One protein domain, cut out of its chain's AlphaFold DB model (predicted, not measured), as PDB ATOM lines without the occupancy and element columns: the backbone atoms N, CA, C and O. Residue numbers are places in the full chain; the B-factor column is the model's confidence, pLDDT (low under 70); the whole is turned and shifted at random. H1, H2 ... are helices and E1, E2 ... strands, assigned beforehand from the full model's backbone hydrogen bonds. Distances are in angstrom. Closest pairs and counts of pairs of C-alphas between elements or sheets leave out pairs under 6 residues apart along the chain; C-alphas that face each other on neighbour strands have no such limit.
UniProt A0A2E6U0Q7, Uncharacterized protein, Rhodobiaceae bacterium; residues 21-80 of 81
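Overview. This is residues 21 to 80 of the 81 residues of an uncharacterized protein of Rhodobiaceae bacterium (UniProt A0A2E6U0Q7). A strongly twisted three-stranded sheet curls round helix H2, with short H1 at one end. The printed part has 60 residues, with H1, E1, E2, H2, E3 along the chain; the sheet, E2-E1-E3, is antiparallel, the class mixed. It is compact, radius of gyration of the C-alphas 11.0 A, spanning 33 by 21 by 15 A.

Along the chain. H1, residues 27 to 30, begins at C-alpha 27 (-27.206, -22.715, -53.595). From first to last C-alpha, E1, residues 34 to 42, measures 24.4 A; E2, 48 to 54, 19.0 A; H2, 57 to 68, 16.0 A. E3, 72 to 79, ends at C-alpha 79 (-31.574, -24.122, -43.979).

Arrangement. H1 only grazes the sheet. Hairpin E1 and E2 has N 40 and O 48 at 2.7 A; antiparallel E1 and E3 have N 37 and O 78 at 2.8 A. H2 is on the sheet, its closest C-alphas to E2 Gly 54 and Ala 60, 4.6 A; 7 of 8 O i to N i+4 pairs in H2 are within hydrogen-bond range. E2, H2, E3 form a split strand-helix-strand unit, E1 between its strands, with a right-handed crossover.

Size, cuts and confidence. The printed part has no cut; no printed residue is under 70 in pLDDT.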
ATOM      1  N   VAL A  21     -36.091 -15.916 -38.023       73.81
ATOM      2  CA  VAL A  21     -34.767 -16.461 -38.310       73.81
ATOM      3  C   VAL A  21     -34.512 -16.310 -39.805       73.81
ATOM      4  O   VAL A  21     -35.316 -16.741 -40.633       73.81
ATOM      5  N   ALA A  22     -33.412 -15.649 -40.159       85.56
ATOM      6  CA  ALA A  22     -32.979 -15.576 -41.545       85.56
ATOM      7  C   ALA A  22     -32.480 -16.962 -41.966       85.56
ATOM      8  O   ALA A  22     -31.474 -17.447 -41.448       85.56
ATOM      9  N   LEU A  23     -33.203 -17.605 -42.879       90.94
ATOM     10  CA  LEU A  23     -32.803 -18.889 -43.443       90.94
ATOM     11  C   LEU A  23     -31.602 -18.700 -44.377       90.94
ATOM     12  O   LEU A  23     -31.525 -17.710 -45.109       90.94
ATOM     13  N   ASN A  24     -30.686 -19.667 -44.401       93.25
ATOM     14  CA  ASN A  24     -29.649 -19.710 -45.429       93.25
ATOM     15  C   ASN A  24     -30.224 -20.336 -46.710       93.25
ATOM     16  O   ASN A  24     -30.356 -21.557 -46.810       93.25
ATOM     17  N   SER A  25     -30.573 -19.490 -47.680       93.81
ATOM     18  CA  SER A  25     -31.187 -19.887 -48.959       93.81
ATOM     19  C   SER A  25     -30.195 -19.929 -50.131       93.81
ATOM     20  O   SER A  25     -30.599 -19.876 -51.291       93.81
ATOM     21  N   SER A  26     -28.889 -19.980 -49.851       94.50
ATOM     22  CA  SER A  26     -27.857 -20.070 -50.894       94.50
ATOM     23  C   SER A  26     -27.883 -21.421 -51.622       94.50
ATOM     24  O   SER A  26     -28.342 -22.431 -51.087       94.50
ATOM     25  N   PHE A  27     -27.344 -21.461 -52.846       92.56
ATOM     26  CA  PHE A  27     -27.206 -22.715 -53.595       92.56
ATOM     27  C   PHE A  27     -26.325 -23.737 -52.864       92.56
ATOM     28  O   PHE A  27     -26.642 -24.926 -52.874       92.56
ATOM     29  N   ASP A  28     -25.277 -23.277 -52.176       95.50
ATOM     30  CA  ASP A  28     -24.406 -24.143 -51.379       95.50
ATOM     31  C   ASP A  28     -25.168 -24.800 -50.221       95.50
ATOM     32  O   ASP A  28     -25.010 -25.997 -49.975       95.50
ATOM     33  N   ALA A  29     -26.065 -24.060 -49.560       95.56
ATOM     34  CA  ALA A  29     -26.884 -24.579 -48.465       95.56
ATOM     35  C   ALA A  29     -27.829 -25.709 -48.902       95.56
ATOM     36  O   ALA A  29     -28.140 -26.598 -48.113       95.56
ATOM     37  N   MET A  30     -28.257 -25.754 -50.167       95.50
ATOM     38  CA  MET A  30     -29.082 -26.871 -50.644       95.50
ATOM     39  C   MET A  30     -28.354 -28.217 -50.601       95.50
ATOM     40  O   MET A  30     -29.012 -29.250 -50.491       95.50
ATOM     41  N   SER A  31     -27.024 -28.221 -50.697       96.81
ATOM     42  CA  SER A  31     -26.217 -29.448 -50.738       96.81
ATOM     43  C   SER A  31     -25.711 -29.886 -49.365       96.81
ATOM     44  O   SER A  31     -25.137 -30.966 -49.247       96.81
ATOM     45  N   GLN A  32     -25.893 -29.057 -48.338       97.38
ATOM     46  CA  GLN A  32     -25.431 -29.341 -46.985       97.38
ATOM     47  C   GLN A  32     -26.420 -30.243 -46.251       97.38
ATOM     48  O   GLN A  32     -27.631 -30.132 -46.435       97.38
ATOM     49  N   SER A  33     -25.898 -31.097 -45.375       97.75
ATOM     50  CA  SER A  33     -26.718 -31.862 -44.442       97.75
ATOM     51  C   SER A  33     -27.223 -30.967 -43.317       97.75
ATOM     52  O   SER A  33     -26.453 -30.181 -42.763       97.75
ATOM     53  N   GLY A  34     -28.470 -31.143 -42.903       96.19
ATOM     54  CA  GLY A  34     -29.014 -30.437 -41.749       96.19
ATOM     55  C   GLY A  34     -30.524 -30.293 -41.814       96.19
ATOM     56  O   GLY A  34     -31.209 -31.064 -42.487       96.19
ATOM     57  N   ASN A  35     -31.042 -29.305 -41.087       97.50
ATOM     58  CA  ASN A  35     -32.465 -28.993 -41.053       97.50
ATOM     59  C   ASN A  35     -32.825 -28.040 -42.193       97.50
ATOM     60  O   ASN A  35     -32.384 -26.893 -42.232       97.50
ATOM     61  N   HIS A  36     -33.670 -28.511 -43.105       97.62
ATOM     62  CA  HIS A  36     -34.171 -27.718 -44.219       97.62
ATOM     63  C   HIS A  36     -35.614 -27.287 -43.950       97.62
ATOM     64  O   HIS A  36     -36.455 -28.103 -43.557       97.62
ATOM     65  N   LYS A  37     -35.905 -26.007 -44.190       97.56
ATOM     66  CA  LYS A  37     -37.242 -25.420 -44.089       97.56
ATOM     67  C   LYS A  37     -37.939 -25.457 -45.445       97.56
ATOM     68  O   LYS A  37     -37.344 -25.126 -46.472       97.56
ATOM     69  N   PHE A  38     -39.217 -25.810 -45.438       97.56
ATOM     70  CA  PHE A  38     -40.070 -25.890 -46.618       97.56
ATOM     71  C   PHE A  38     -41.373 -25.146 -46.384       97.56
ATOM     72  O   PHE A  38     -42.014 -25.332 -45.350       97.56
ATOM     73  N   TYR A  39     -41.797 -24.378 -47.382       97.31
ATOM     74  CA  TYR A  39     -43.184 -23.961 -47.518       97.31
ATOM     75  C   TYR A  39     -43.916 -25.031 -48.320       97.31
ATOM     76  O   TYR A  39     -43.517 -25.345 -49.438       97.31
ATOM     77  N   VAL A  40     -44.949 -25.632 -47.751       98.19
ATOM     78  CA  VAL A  40     -45.739 -26.670 -48.405       98.19
ATOM     79  C   VAL A  40     -47.009 -26.035 -48.933       98.19
ATOM     80  O   VAL A  40     -47.929 -25.742 -48.172       98.19
ATOM     81  N   TRP A  41     -47.037 -25.843 -50.247       96.94
ATOM     82  CA  TRP A  41     -48.215 -25.368 -50.955       96.94
ATOM     83  C   TRP A  41     -49.135 -26.542 -51.266       96.94
ATOM     84  O   TRP A  41     -48.679 -27.544 -51.821       96.94
ATOM     85  N   CYS A  42     -50.415 -26.435 -50.931       97.31
ATOM     86  CA  CYS A  42     -51.392 -27.492 -51.102       97.31
ATOM     87  C   CYS A  42     -52.655 -26.998 -51.808       97.31
ATOM     88  O   CYS A  42     -53.186 -25.925 -51.552       97.31
ATOM     89  N   THR A  43     -53.208 -27.834 -52.684       96.75
ATOM     90  CA  THR A  43     -54.525 -27.581 -53.279       96.75
ATOM     91  C   THR A  43     -55.618 -28.277 -52.471       96.75
ATOM     92  O   THR A  43     -55.613 -29.502 -52.331       96.75
ATOM     93  N   GLY A  44     -56.603 -27.509 -51.998       94.12
ATOM     94  CA  GLY A  44     -57.785 -28.029 -51.296       94.12
ATOM     95  C   GLY A  44     -57.605 -28.262 -49.792       94.12
ATOM     96  O   GLY A  44     -58.473 -28.876 -49.177       94.12
ATOM     97  N   LYS A  45     -56.499 -27.792 -49.208       92.81
ATOM     98  CA  LYS A  45     -56.288 -27.629 -47.763       92.81
ATOM     99  C   LYS A  45     -55.331 -26.461 -47.525       92.81
ATOM    100  O   LYS A  45     -54.749 -25.970 -48.489       92.81
ATOM    101  N   ASP A  46     -55.159 -26.073 -46.268       96.06
ATOM    102  CA  ASP A  46     -54.260 -24.981 -45.903       96.06
ATOM    103  C   ASP A  46     -52.795 -25.315 -46.205       96.06
ATOM    104  O   ASP A  46     -52.321 -26.442 -45.994       96.06
ATOM    105  N   ASP A  47     -52.084 -24.298 -46.681       97.25
ATOM    106  CA  ASP A  47     -50.634 -24.310 -46.801       97.25
ATOM    107  C   ASP A  47     -49.992 -24.307 -45.411       97.25
ATOM    108  O   ASP A  47     -50.560 -23.814 -44.432       97.25
ATOM    109  N   TYR A  48     -48.783 -24.848 -45.304       96.75
ATOM    110  CA  TYR A  48     -48.080 -24.906 -44.025       96.75
ATOM    111  C   TYR A  48     -46.570 -24.923 -44.203       96.75
ATOM    112  O   TYR A  48     -46.049 -25.169 -45.286       96.75
ATOM    113  N   THR A  49     -45.846 -24.711 -43.110       96.44
ATOM    114  CA  THR A  49     -44.386 -24.790 -43.105       96.44
ATOM    115  C   THR A  49     -43.935 -26.086 -42.443       96.44
ATOM    116  O   THR A  49     -44.470 -26.482 -41.409       96.44
ATOM    117  N   ALA A  50     -42.926 -26.737 -43.012       96.62
ATOM    118  CA  ALA A  50     -42.320 -27.943 -42.461       96.62
ATOM    119  C   ALA A  50     -40.802 -27.779 -42.346       96.62
ATOM    120  O   ALA A  50     -40.165 -27.231 -43.242       96.62
ATOM    121  N   THR A  51     -40.223 -28.291 -41.262       96.94
ATOM    122  CA  THR A  51     -38.776 -28.518 -41.155       96.94
ATOM    123  C   THR A  51     -38.522 -30.012 -41.297       96.94
ATOM    124  O   THR A  51     -39.226 -30.823 -40.692       96.94
ATOM    125  N   GLN A  52     -37.515 -30.384 -42.080       97.94
ATOM    126  CA  GLN A  52     -37.103 -31.772 -42.233       97.94
ATOM    127  C   GLN A  52     -35.581 -31.861 -42.320       97.94
ATOM    128  O   GLN A  52     -34.955 -31.167 -43.121       97.94
ATOM    129  N   ALA A  53     -35.001 -32.739 -41.503       97.75
ATOM    130  CA  ALA A  53     -33.594 -33.091 -41.601       97.75
ATOM    131  C   ALA A  53     -33.333 -33.933 -42.858       97.75
ATOM    132  O   ALA A  53     -34.172 -34.769 -43.221       97.75
ATOM    133  N   GLY A  54     -32.173 -33.749 -43.485       97.31
ATOM    134  CA  GLY A  54     -31.699 -34.593 -44.578       97.31
ATOM    135  C   GLY A  54     -30.227 -34.358 -44.900       97.31
ATOM    136  O   GLY A  54     -29.635 -33.383 -44.446       97.31
ATOM    137  N   ASP A  55     -29.655 -35.248 -45.710       98.12
ATOM    138  CA  ASP A  55     -28.270 -35.128 -46.197       98.12
ATOM    139  C   ASP A  55     -28.093 -33.962 -47.185       98.12
ATOM    140  O   ASP A  55     -26.978 -33.544 -47.473       98.12
ATOM    141  N   ASN A  56     -29.205 -33.481 -47.742       97.75
ATOM    142  CA  ASN A  56     -29.330 -32.304 -48.592       97.75
ATOM    143  C   ASN A  56     -30.815 -31.918 -48.706       97.75
ATOM    144  O   ASN A  56     -31.718 -32.690 -48.346       97.75
ATOM    145  N   ALA A  57     -31.082 -30.755 -49.302       97.81
ATOM    146  CA  ALA A  57     -32.428 -30.229 -49.488       97.81
ATOM    147  C   ALA A  57     -33.326 -31.183 -50.286       97.81
ATOM    148  O   ALA A  57     -34.502 -31.321 -49.961       97.81
ATOM    149  N   LYS A  58     -32.790 -31.895 -51.288       97.69
ATOM    150  CA  LYS A  58     -33.567 -32.824 -52.123       97.69
ATOM    151  C   LYS A  58     -34.040 -34.047 -51.338       97.69
ATOM    152  O   LYS A  58     -35.193 -34.456 -51.484       97.69
ATOM    153  N   ALA A  59     -33.177 -34.623 -50.504       98.12
ATOM    154  CA  ALA A  59     -33.537 -35.734 -49.627       98.12
ATOM    155  C   ALA A  59     -34.604 -35.307 -48.607       98.12
ATOM    156  O   ALA A  59     -35.626 -35.979 -48.454       98.12
ATOM    157  N   ALA A  60     -34.417 -34.142 -47.979       98.25
ATOM    158  CA  ALA A  60     -35.395 -33.583 -47.052       98.25
ATOM    159  C   ALA A  60     -36.738 -33.271 -47.745       98.25
ATOM    160  O   ALA A  60     -37.797 -33.625 -47.228       98.25
ATOM    161  N   GLN A  61     -36.715 -32.701 -48.953       98.00
ATOM    162  CA  GLN A  61     -37.915 -32.383 -49.732       98.00
ATOM    163  C   GLN A  61     -38.715 -33.639 -50.083       98.00
ATOM    164  O   GLN A  61     -39.938 -33.642 -49.945       98.00
ATOM    165  N   ALA A  62     -38.041 -34.720 -50.491       97.94
ATOM    166  CA  ALA A  62     -38.689 -35.999 -50.776       97.94
ATOM    167  C   ALA A  62     -39.379 -36.578 -49.528       97.94
ATOM    168  O   ALA A  62     -40.500 -37.081 -49.620       97.94
ATOM    169  N   ALA A  63     -38.749 -36.452 -48.357       98.06
ATOM    170  CA  ALA A  63     -39.326 -36.881 -47.085       98.06
ATOM    171  C   ALA A  63     -40.518 -36.015 -46.632       98.06
ATOM    172  O   ALA A  63     -41.428 -36.531 -45.983       98.06
ATOM    173  N   VAL A  64     -40.553 -34.720 -46.969       97.88
ATOM    174  CA  VAL A  64     -41.748 -33.883 -46.747       97.88
ATOM    175  C   VAL A  64     -42.855 -34.255 -47.734       97.88
ATOM    176  O   VAL A  64     -44.001 -34.437 -47.327       97.88
ATOM    177  N   ALA A  65     -42.523 -34.421 -49.016       96.94
ATOM    178  CA  ALA A  65     -43.487 -34.748 -50.066       96.94
ATOM    179  C   ALA A  65     -44.202 -36.083 -49.800       96.94
ATOM    180  O   ALA A  65     -45.421 -36.165 -49.948       96.94
ATOM    181  N   SER A  66     -43.476 -37.106 -49.330       96.75
ATOM    182  CA  SER A  66     -44.059 -38.413 -48.997       96.75
ATOM    183  C   SER A  66     -45.087 -38.352 -47.859       96.75
ATOM    184  O   SER A  66     -46.000 -39.173 -47.821       96.75
ATOM    185  N   LYS A  67     -44.979 -37.359 -46.966       95.31
ATOM    186  CA  LYS A  67     -45.912 -37.121 -45.851       95.31
ATOM    187  C   LYS A  67     -47.072 -36.195 -46.230       95.31
ATOM    188  O   LYS A  67     -48.148 -36.294 -45.648       95.31
ATOM    189  N   ALA A  68     -46.858 -35.271 -47.168       94.06
ATOM    190  CA  ALA A  68     -47.799 -34.191 -47.475       94.06
ATOM    191  C   ALA A  68     -49.001 -34.631 -48.336       94.06
ATOM    192  O   ALA A  68     -50.089 -34.052 -48.215       94.06
ATOM    193  N   GLY A  69     -48.809 -35.662 -49.170       90.81
ATOM    194  CA  GLY A  69     -49.801 -36.189 -50.112       90.81
ATOM    195  C   GLY A  69     -49.702 -35.580 -51.517       90.81
ATOM    196  O   GLY A  69     -48.993 -34.607 -51.747       90.81
ATOM    197  N   SER A  70     -50.437 -36.149 -52.479       94.19
ATOM    198  CA  SER A  70     -50.289 -35.850 -53.919       94.19
ATOM    199  C   SER A  70     -50.759 -34.463 -54.370       94.19
ATOM    200  O   SER A  70     -50.482 -34.067 -55.499       94.19
ATOM    201  N   LYS A  71     -51.475 -33.725 -53.515       96.62
ATOM    202  CA  LYS A  71     -51.945 -32.355 -53.785       96.62
ATOM    203  C   LYS A  71     -51.091 -31.291 -53.098       96.62
ATOM    204  O   LYS A  71     -51.577 -30.183 -52.899       96.62
ATOM    205  N   CYS A  72     -49.882 -31.649 -52.677       97.62
ATOM    206  CA  CYS A  72     -48.984 -30.771 -51.947       97.62
ATOM    207  C   CYS A  72     -47.579 -30.788 -52.529       97.62
ATOM    208  O   CYS A  72     -47.042 -31.846 -52.857       97.62
ATOM    209  N   TRP A  73     -46.961 -29.613 -52.573       97.75
ATOM    210  CA  TRP A  73     -45.631 -29.402 -53.116       97.75
ATOM    211  C   TRP A  73     -44.779 -28.648 -52.096       97.75
ATOM    212  O   TRP A  73     -44.986 -27.453 -51.881       97.75
ATOM    213  N   PRO A  74     -43.824 -29.330 -51.443       97.88
ATOM    214  CA  PRO A  74     -42.846 -28.650 -50.612       97.88
ATOM    215  C   PRO A  74     -41.884 -27.847 -51.492       97.88
ATOM    216  O   PRO A  74     -41.216 -28.403 -52.362       97.88
ATOM    217  N   VAL A  75     -41.796 -26.548 -51.229       97.12
ATOM    218  CA  VAL A  75     -40.870 -25.592 -51.839       97.12
ATOM    219  C   VAL A  75     -39.816 -25.236 -50.802       97.12
ATOM    220  O   VAL A  75     -40.138 -24.726 -49.727       97.12
ATOM    221  N   TRP A  76     -38.555 -25.532 -51.109       97.62
ATOM    222  CA  TRP A  76     -37.441 -25.252 -50.207       97.62
ATOM    223  C   TRP A  76     -37.287 -23.746 -49.971       97.62
ATOM    224  O   TRP A  76     -37.316 -22.966 -50.919       97.62
ATOM    225  N   GLN A  77     -37.142 -23.355 -48.706       96.88
ATOM    226  CA  GLN A  77     -36.993 -21.956 -48.290       96.88
ATOM    227  C   GLN A  77     -35.570 -21.639 -47.830       96.88
ATOM    228  O   GLN A  77     -35.150 -20.491 -47.895       96.88
ATOM    229  N   GLY A  78     -34.823 -22.636 -47.360       96.56
ATOM    230  CA  GLY A  78     -33.477 -22.452 -46.826       96.56
ATOM    231  C   GLY A  78     -33.143 -23.482 -45.752       96.56
ATOM    232  O   GLY A  78     -33.971 -24.332 -45.410       96.56
ATOM    233  N   MET A  79     -31.932 -23.414 -45.211       95.75
ATOM    234  CA  MET A  79     -31.574 -24.122 -43.979       95.75
ATOM    235  C   MET A  79     -31.887 -23.270 -42.749       95.75
ATOM    236  O   MET A  79     -31.731 -22.047 -42.784       95.75
ATOM    237  N   GLU A  80     -32.319 -23.924 -41.672       90.06
ATOM    238  CA  GLU A  80     -32.328 -23.317 -40.338       90.06
ATOM    239  C   GLU A  80     -30.894 -23.354 -39.784       90.06
ATOM    240  O   GLU A  80     -30.262 -24.411 -39.812       90.06
TER     241      GLU A  80